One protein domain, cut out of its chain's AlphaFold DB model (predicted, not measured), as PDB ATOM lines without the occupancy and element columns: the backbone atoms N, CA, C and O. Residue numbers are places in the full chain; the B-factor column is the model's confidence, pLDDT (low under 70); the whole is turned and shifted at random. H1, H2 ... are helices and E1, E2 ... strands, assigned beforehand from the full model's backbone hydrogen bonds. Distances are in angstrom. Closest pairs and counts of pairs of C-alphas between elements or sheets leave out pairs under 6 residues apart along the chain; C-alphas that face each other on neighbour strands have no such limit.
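Overview. This is residues 592 to 633 and 640 to 662 of the 671 residues of a protein of Eyprepocnemis plorans (UniProt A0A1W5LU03). A small, strongly twisted sheet makes a wall of four strands, with the longer E1 and E2 side by side and the shorter E3 and E4 at its edges. The link from E1 to E2 holds the short helix H1, away from the sheet, while the link from E3 to E4 holds H2. The printed part has 65 residues, in the order E1, H1, E2, E3, H2, E4; 27 are in named elements, under half, and the class is mixed, helices and strands. The mixed sheet runs E3, E1, E2, E4. The whole is only just compact, close to loose, with a radius of gyration of the C-alphas of 12.8 A, and elongated, spanning 39 by 22 by 19 A.

Arrangement. E1, residues 597 to 602, and E2, residues 621 to 626, are antiparallel at 150 degrees; N 599 and O 624 are 2.8 A apart, within hydrogen-bond range. E3, residues 642 to 645, is antiparallel to E1 at 144 degrees, with N 600 and O 643 at 2.8 A. E4, residues 659 to 661, is parallel to E2 at 39 degrees, with N 660 and O 621 at 2.8 A. E3, H2, residues 653 to 656, and E4 form a split strand-helix-strand unit, two strands of one sheet that are not neighbours, with a helix between them along the chain and E1 and E2 between them in the sheet; its crossover is right-handed. H2 is not on the sheet, but only just, with 4 pairs of C-alphas within 10 A; its closest C-alphas to E2 are those of Val 655 and Tyr 621, 7.3 A apart. H1, residues 609 to 612, is not on the sheet and is apart from H2. Both helices are too short for an O i to N i+4 pair; the one O i to N i+3 pair is within range in H2, not in H1.

Along the chain. E1 begins at C-alpha 597 (159.860, 160.371, 158.207) and is 16.0 A long, E2 15.1 A and E3 9.7 A. E4 ends at C-alpha 661 (156.471, 153.332, 148.664).

Size, cuts and confidence. The C-alphas farthest apart, of Lys 592 and Lys 617, are 39.5 A apart. Residues 634 to 639, in the link from E2 to E3, are not printed; C-alphas 633 and 640 are 13.1 A apart across the cut. Of the links printed whole, none is long. Mean pLDDT of the printed part is 79.4; 23 residues are under 70, among them 614 to 619 and 628 to 633.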
ATOM      1  N   LYS A 592     166.879 168.581 164.960       55.59
ATOM      2  CA  LYS A 592     167.438 168.760 163.612       55.59
ATOM      3  C   LYS A 592     166.321 168.572 162.573       55.59
ATOM      4  O   LYS A 592     165.791 167.474 162.415       55.59
ATOM      5  N   SER A 593     165.974 169.633 161.843       57.50
ATOM      6  CA  SER A 593     164.885 169.685 160.843       57.50
ATOM      7  C   SER A 593     165.200 168.946 159.526       57.50
ATOM      8  O   SER A 593     164.678 169.278 158.455       57.50
ATOM      9  N   SER A 594     166.083 167.951 159.595       61.44
ATOM     10  CA  SER A 594     166.599 167.145 158.488       61.44
ATOM     11  C   SER A 594     166.115 165.693 158.508       61.44
ATOM     12  O   SER A 594     166.287 165.004 157.510       61.44
ATOM     13  N   ILE A 595     165.502 165.218 159.600       75.19
ATOM     14  CA  ILE A 595     165.011 163.836 159.682       75.19
ATOM     15  C   ILE A 595     163.755 163.691 158.813       75.19
ATOM     16  O   ILE A 595     162.690 164.221 159.139       75.19
ATOM     17  N   ILE A 596     163.890 162.969 157.702       84.25
ATOM     18  CA  ILE A 596     162.765 162.510 156.883       84.25
ATOM     19  C   ILE A 596     162.049 161.398 157.657       84.25
ATOM     20  O   ILE A 596     162.692 160.525 158.235       84.25
ATOM     21  N   LYS A 597     160.717 161.440 157.679       90.00
ATOM     22  CA  LYS A 597     159.860 160.371 158.207       90.00
ATOM     23  C   LYS A 597     159.019 159.775 157.091       90.00
ATOM     24  O   LYS A 597     158.796 160.439 156.082       90.00
ATOM     25  N   PHE A 598     158.480 158.584 157.306       92.62
ATOM     26  CA  PHE A 598     157.504 157.985 156.399       92.62
ATOM     27  C   PHE A 598     156.105 158.181 156.982       92.62
ATOM     28  O   PHE A 598     155.822 157.760 158.105       92.62
ATOM     29  N   ALA A 599     155.250 158.879 156.240       92.69
ATOM     30  CA  ALA A 599     153.830 158.977 156.523       92.69
ATOM     31  C   ALA A 599     153.140 157.769 155.885       92.69
ATOM     32  O   ALA A 599     153.137 157.638 154.663       92.69
ATOM     33  N   LEU A 600     152.597 156.894 156.725       92.88
ATOM     34  CA  LEU A 600     151.831 155.721 156.336       92.88
ATOM     35  C   LEU A 600     150.358 156.087 156.313       92.88
ATOM     36  O   LEU A 600     149.799 156.454 157.348       92.88
ATOM     37  N   GLN A 601     149.744 155.975 155.144       91.88
ATOM     38  CA  GLN A 601     148.304 156.093 154.973       91.88
ATOM     39  C   GLN A 601     147.746 154.719 154.610       91.88
ATOM     40  O   GLN A 601     148.109 154.153 153.579       91.88
ATOM     41  N   GLN A 602     146.843 154.193 155.434       89.19
ATOM     42  CA  GLN A 602     146.040 153.037 155.049       89.19
ATOM     43  C   GLN A 602     145.041 153.501 153.978       89.19
ATOM     44  O   GLN A 602     144.229 154.394 154.235       89.19
ATOM     45  N   LYS A 603     145.125 152.942 152.767       80.75
ATOM     46  CA  LYS A 603     144.178 153.225 151.679       80.75
ATOM     47  C   LYS A 603     143.377 151.970 151.357       80.75
ATOM     48  O   LYS A 603     143.914 150.870 151.327       80.75
ATOM     49  N   ALA A 604     142.090 152.143 151.066       73.31
ATOM     50  CA  ALA A 604     141.291 151.064 150.506       73.31
ATOM     51  C   ALA A 604     141.813 150.721 149.099       73.31
ATOM     52  O   ALA A 604     141.940 151.601 148.245       73.31
ATOM     53  N   VAL A 605     142.085 149.435 148.863       60.56
ATOM     54  CA  VAL A 605     142.794 148.900 147.681       60.56
ATOM     55  C   VAL A 605     142.183 149.339 146.343       60.56
ATOM     56  O   VAL A 605     142.912 149.524 145.371       60.56
ATOM     57  N   LYS A 606     140.868 149.605 146.313       67.50
ATOM     58  CA  LYS A 606     140.074 149.991 145.128       67.50
ATOM     59  C   LYS A 606     140.627 151.174 144.310       67.50
ATOM     60  O   LYS A 606     140.208 151.336 143.173       67.50
ATOM     61  N   GLN A 607     141.503 152.009 144.876       61.88
ATOM     62  CA  GLN A 607     142.119 153.146 144.173       61.88
ATOM     63  C   GLN A 607     143.571 152.910 143.726       61.88
ATOM     64  O   GLN A 607     144.067 153.685 142.923       61.88
ATOM     65  N   LEU A 608     144.273 151.897 144.247       61.88
ATOM     66  CA  LEU A 608     145.713 151.712 143.996       61.88
ATOM     67  C   LEU A 608     146.013 150.701 142.884       61.88
ATOM     68  O   LEU A 608     147.037 150.826 142.219       61.88
ATOM     69  N   SER A 609     145.128 149.726 142.656       64.06
ATOM     70  CA  SER A 609     145.319 148.706 141.615       64.06
ATOM     71  C   SER A 609     145.364 149.295 140.199       64.06
ATOM     72  O   SER A 609     146.106 148.792 139.361       64.06
ATOM     73  N   ALA A 610     144.631 150.386 139.943       70.56
ATOM     74  CA  ALA A 610     144.617 151.073 138.649       70.56
ATOM     75  C   ALA A 610     145.929 151.819 138.334       70.56
ATOM     76  O   ALA A 610     146.375 151.800 137.190       70.56
ATOM     77  N   ASP A 611     146.549 152.446 139.338       68.00
ATOM     78  CA  ASP A 611     147.725 153.312 139.148       68.00
ATOM     79  C   ASP A 611     149.058 152.544 139.199       68.00
ATOM     80  O   ASP A 611     150.065 153.018 138.672       68.00
ATOM     81  N   LEU A 612     149.093 151.389 139.878       69.56
ATOM     82  CA  LEU A 612     150.337 150.682 140.229       69.56
ATOM     83  C   LEU A 612     150.393 149.217 139.765       69.56
ATOM     84  O   LEU A 612     151.430 148.582 139.932       69.56
ATOM     85  N   GLY A 613     149.310 148.668 139.200       70.38
ATOM     86  CA  GLY A 613     149.293 147.305 138.647       70.38
ATOM     87  C   GLY A 613     149.453 146.178 139.679       70.38
ATOM     88  O   GLY A 613     149.880 145.084 139.323       70.38
ATOM     89  N   VAL A 614     149.144 146.438 140.954       66.56
ATOM     90  CA  VAL A 614     149.291 145.466 142.052       66.56
ATOM     91  C   VAL A 614     148.000 144.661 142.247       66.56
ATOM     92  O   VAL A 614     146.913 145.231 142.362       66.56
ATOM     93  N   GLU A 615     148.138 143.333 142.316       68.75
ATOM     94  CA  GLU A 615     147.054 142.373 142.567       68.75
ATOM     95  C   GLU A 615     146.343 142.637 143.916       68.75
ATOM     96  O   GLU A 615     147.002 142.740 144.952       68.75
ATOM     97  N   PRO A 616     144.997 142.710 143.964       63.53
ATOM     98  CA  PRO A 616     144.257 143.362 145.052       63.53
ATOM     99  C   PRO A 616     144.057 142.522 146.336       63.53
ATOM    100  O   PRO A 616     143.037 142.669 147.013       63.53
ATOM    101  N   LYS A 617     144.984 141.619 146.683       61.22
ATOM    102  CA  LYS A 617     144.769 140.578 147.714       61.22
ATOM    103  C   LYS A 617     145.177 140.938 149.153       61.22
ATOM    104  O   LYS A 617     144.976 140.113 150.040       61.22
ATOM    105  N   SER A 618     145.686 142.141 149.433       67.06
ATOM    106  CA  SER A 618     145.974 142.578 150.813       67.06
ATOM    107  C   SER A 618     145.746 144.079 151.045       67.06
ATOM    108  O   SER A 618     145.692 144.882 150.116       67.06
ATOM    109  N   LEU A 619     145.556 144.475 152.311       66.25
ATOM    110  CA  LEU A 619     145.401 145.878 152.710       66.25
ATOM    111  C   LEU A 619     146.728 146.630 152.542       66.25
ATOM    112  O   LEU A 619     147.586 146.587 153.417       66.25
ATOM    113  N   HIS A 620     146.879 147.355 151.434       79.25
ATOM    114  CA  HIS A 620     148.104 148.103 151.163       79.25
ATOM    115  C   HIS A 620     148.213 149.402 151.973       79.25
ATOM    116  O   HIS A 620     147.331 150.271 151.956       79.25
ATOM    117  N   TYR A 621     149.359 149.571 152.627       91.38
ATOM    118  CA  TYR A 621     149.757 150.831 153.250       91.38
ATOM    119  C   TYR A 621     150.581 151.650 152.258       91.38
ATOM    120  O   TYR A 621     151.544 151.154 151.683       91.38
ATOM    121  N   VAL A 622     150.258 152.927 152.073       92.25
ATOM    122  CA  VAL A 622     151.077 153.826 151.246       92.25
ATOM    123  C   VAL A 622     152.057 154.568 152.143       92.25
ATOM    124  O   VAL A 622     151.636 155.332 153.015       92.25
ATOM    125  N   ALA A 623     153.354 154.367 151.919       94.50
ATOM    126  CA  ALA A 623     154.425 155.096 152.587       94.50
ATOM    127  C   ALA A 623     154.915 156.260 151.717       94.50
ATOM    128  O   ALA A 623     155.614 156.054 150.725       94.50
ATOM    129  N   THR A 624     154.617 157.493 152.123       93.88
ATOM    130  CA  THR A 624     155.171 158.703 151.493       93.88
ATOM    131  C   THR A 624     156.243 159.322 152.394       93.88
ATOM    132  O   THR A 624     155.987 159.528 153.584       93.88
ATOM    133  N   PRO A 625     157.440 159.671 151.887       93.00
ATOM    134  CA  PRO A 625     158.435 160.370 152.686       93.00
ATOM    135  C   PRO A 625     157.979 161.819 152.917       93.00
ATOM    136  O   PRO A 625     157.607 162.536 151.986       93.00
ATOM    137  N   VAL A 626     157.996 162.278 154.167       89.25
ATOM    138  CA  VAL A 626     157.578 163.629 154.559       89.25
ATOM    139  C   VAL A 626     158.582 164.226 155.537       89.25
ATOM    140  O   VAL A 626     158.925 163.648 156.570       89.25
ATOM    141  N   ARG A 627     159.008 165.457 155.249       83.56
ATOM    142  CA  ARG A 627     159.865 166.256 156.127       83.56
ATOM    143  C   ARG A 627     159.029 166.943 157.214       83.56
ATOM    144  O   ARG A 627     158.764 168.141 157.145       83.56
ATOM    145  N   ARG A 628     158.578 166.183 158.219       68.31
ATOM    146  CA  ARG A 628     157.896 166.734 159.408       68.31
ATOM    147  C   ARG A 628     158.903 167.011 160.520       68.31
ATOM    148  O   ARG A 628     159.695 166.140 160.865       68.31
ATOM    149  N   SER A 629     158.821 168.182 161.155       60.47
ATOM    150  CA  SER A 629     159.562 168.419 162.398       60.47
ATOM    151  C   SER A 629     159.119 167.413 163.460       60.47
ATOM    152  O   SER A 629     157.923 167.310 163.730       60.47
ATOM    153  N   THR A 630     160.060 166.750 164.129       57.62
ATOM    154  CA  THR A 630     159.844 165.813 165.250       57.62
ATOM    155  C   THR A 630     159.336 166.468 166.539       57.62
ATOM    156  O   THR A 630     159.448 165.886 167.615       57.62
ATOM    157  N   ARG A 631     158.712 167.651 166.454       59.25
ATOM    158  CA  ARG A 631     157.919 168.201 167.553       59.25
ATOM    159  C   ARG A 631     156.908 167.132 167.965       59.25
ATOM    160  O   ARG A 631     156.071 166.743 167.154       59.25
ATOM    161  N   LYS A 632     156.996 166.669 169.217       57.09
ATOM    162  CA  LYS A 632     155.950 165.876 169.870       57.09
ATOM    163  C   LYS A 632     154.717 166.769 170.004       57.09
ATOM    164  O   LYS A 632     154.496 167.393 171.037       57.09
ATOM    165  N   SER A 633     153.959 166.915 168.921       55.06
ATOM    166  CA  SER A 633     152.658 167.555 168.969       55.06
ATOM    167  C   SER A 633     151.747 166.633 169.767       55.06
ATOM    168  O   SER A 633     151.245 165.651 169.219       55.06
ATOM    169  N   SER A 640     143.476 162.029 162.115       60.06
ATOM    170  CA  SER A 640     144.170 161.749 160.853       60.06
ATOM    171  C   SER A 640     144.618 160.288 160.795       60.06
ATOM    172  O   SER A 640     145.486 159.893 161.575       60.06
ATOM    173  N   SER A 641     144.127 159.528 159.813       75.06
ATOM    174  CA  SER A 641     144.493 158.131 159.494       75.06
ATOM    175  C   SER A 641     145.932 157.941 158.969       75.06
ATOM    176  O   SER A 641     146.220 157.021 158.205       75.06
ATOM    177  N   VAL A 642     146.846 158.838 159.352       84.88
ATOM    178  CA  VAL A 642     148.216 158.936 158.844       84.88
ATOM    179  C   VAL A 642     149.207 158.776 159.993       84.88
ATOM    180  O   VAL A 642     149.427 159.703 160.779       84.88
ATOM    181  N   VAL A 643     149.844 157.610 160.075       88.81
ATOM    182  CA  VAL A 643     150.845 157.287 161.102       88.81
ATOM    183  C   VAL A 643     152.236 157.663 160.589       88.81
ATOM    184  O   VAL A 643     152.624 157.276 159.496       88.81
ATOM    185  N   CYS A 644     153.013 158.435 161.355       89.88
ATOM    186  CA  CYS A 644     154.346 158.889 160.932       89.88
ATOM    187  C   CYS A 644     155.475 158.110 161.629       89.88
ATOM    188  O   CYS A 644     155.856 158.457 162.755       89.88
ATOM    189  N   VAL A 645     156.064 157.127 160.944       91.31
ATOM    190  CA  VAL A 645     157.186 156.316 161.455       91.31
ATOM    191  C   VAL A 645     158.555 156.905 161.095       91.31
ATOM    192  O   VAL A 645     158.698 157.682 160.150       91.31
ATOM    193  N   GLY A 646     159.574 156.573 161.896       89.56
ATOM    194  CA  GLY A 646     160.958 157.007 161.666       89.56
ATOM    195  C   GLY A 646     161.700 156.173 160.618       89.56
ATOM    196  O   GLY A 646     162.552 156.700 159.915       89.56
ATOM    197  N   SER A 647     161.349 154.894 160.493       92.44
ATOM    198  CA  SER A 647     161.875 153.950 159.506       92.44
ATOM    199  C   SER A 647     160.762 152.978 159.116       92.44
ATOM    200  O   SER A 647     159.865 152.728 159.919       92.44
ATOM    201  N   LEU A 648     160.811 152.419 157.907       92.75
ATOM    202  CA  LEU A 648     159.898 151.340 157.509       92.75
ATOM    203  C   LEU A 648     160.248 150.014 158.207       92.75
ATOM    204  O   LEU A 648     159.373 149.184 158.418       92.75
ATOM    205  N   ASN A 649     161.492 149.856 158.676       94.38
ATOM    206  CA  ASN A 649     161.945 148.660 159.395       94.38
ATOM    207  C   ASN A 649     161.376 148.541 160.821       94.38
ATOM    208  O   ASN A 649     161.562 147.509 161.452       94.38
ATOM    209  N   THR A 650     160.714 149.579 161.351       92.75
ATOM    210  CA  THR A 650     160.033 149.520 162.662       92.75
ATOM    211  C   THR A 650     158.567 149.087 162.555       92.75
ATOM    212  O   THR A 650     157.831 149.194 163.532       92.75
ATOM    213  N   LEU A 651     158.115 148.684 161.367       93.19
ATOM    214  CA  LEU A 651     156.791 148.108 161.147       93.19
ATOM    215  C   LEU A 651     156.827 146.599 161.398       93.19
ATOM    216  O   LEU A 651     157.866 145.968 161.221       93.19
ATOM    217  N   GLN A 652     155.686 146.028 161.788       94.38
ATOM    218  CA  GLN A 652     155.525 144.573 161.814       94.38
ATOM    219  C   GLN A 652     155.745 144.000 160.401       94.38
ATOM    220  O   GLN A 652     155.387 144.688 159.441       94.38
ATOM    221  N   PRO A 653     156.306 142.783 160.253       93.69
ATOM    222  CA  PRO A 653     156.613 142.191 158.947       93.69
ATOM    223  C   PRO A 653     155.427 142.230 157.975       93.69
ATOM    224  O   PRO A 653     155.548 142.796 156.893       93.69
ATOM    225  N   ASP A 654     154.250 141.792 158.424       90.81
ATOM    226  CA  ASP A 654     153.002 141.749 157.644       90.81
ATOM    227  C   ASP A 654     152.596 143.127 157.085       90.81
ATOM    228  O   ASP A 654     152.113 143.264 155.959       90.81
ATOM    229  N   VAL A 655     152.828 144.184 157.872       91.44
ATOM    230  CA  VAL A 655     152.599 145.576 157.463       91.44
ATOM    231  C   VAL A 655     153.707 146.042 156.522       91.44
ATOM    232  O   VAL A 655     153.432 146.717 155.537       91.44
ATOM    233  N   ARG A 656     154.966 145.701 156.804       92.56
ATOM    234  CA  ARG A 656     156.123 146.123 156.005       92.56
ATOM    235  C   ARG A 656     156.067 145.551 154.590       92.56
ATOM    236  O   ARG A 656     156.328 146.281 153.640       92.56
ATOM    237  N   ASP A 657     155.683 144.290 154.458       90.75
ATOM    238  CA  ASP A 657     155.654 143.585 153.177       90.75
ATOM    239  C   ASP A 657     154.380 143.931 152.362       90.75
ATOM    240  O   ASP A 657     154.316 143.688 151.159       90.75
ATOM    241  N   SER A 658     153.396 144.604 152.984       90.25
ATOM    242  CA  SER A 658     152.229 145.221 152.326       90.25
ATOM    243  C   SER A 658     152.359 146.741 152.091       90.25
ATOM    244  O   SER A 658     151.426 147.365 151.564       90.25
ATOM    245  N   VAL A 659     153.503 147.357 152.432       92.31
ATOM    246  CA  VAL A 659     153.772 148.785 152.183       92.31
ATOM    247  C   VAL A 659     154.212 149.034 150.739       92.31
ATOM    248  O   VAL A 659     155.257 148.564 150.296       92.31
ATOM    249  N   VAL A 660     153.482 149.906 150.041       91.75
ATOM    250  CA  VAL A 660     153.912 150.491 148.765       91.75
ATOM    251  C   VAL A 660     154.538 151.862 149.016       91.75
ATOM    252  O   VAL A 660     153.917 152.757 149.598       91.75
ATOM    253  N   PHE A 661     155.777 152.051 148.565       92.31
ATOM    254  CA  PHE A 661     156.471 153.332 148.664       92.31
ATOM    255  C   PHE A 661     156.075 154.275 147.521       92.31
ATOM    256  O   PHE A 661     156.206 153.932 146.350       92.31
ATOM    257  N   VAL A 662     155.643 155.492 147.861       92.88
ATOM    258  CA  VAL A 662     155.306 156.548 146.894       92.88
ATOM    259  C   VAL A 662     156.232 157.735 147.119       92.88
ATOM    260  O   VAL A 662     156.222 158.353 148.188       92.88
TER     261      VAL A 662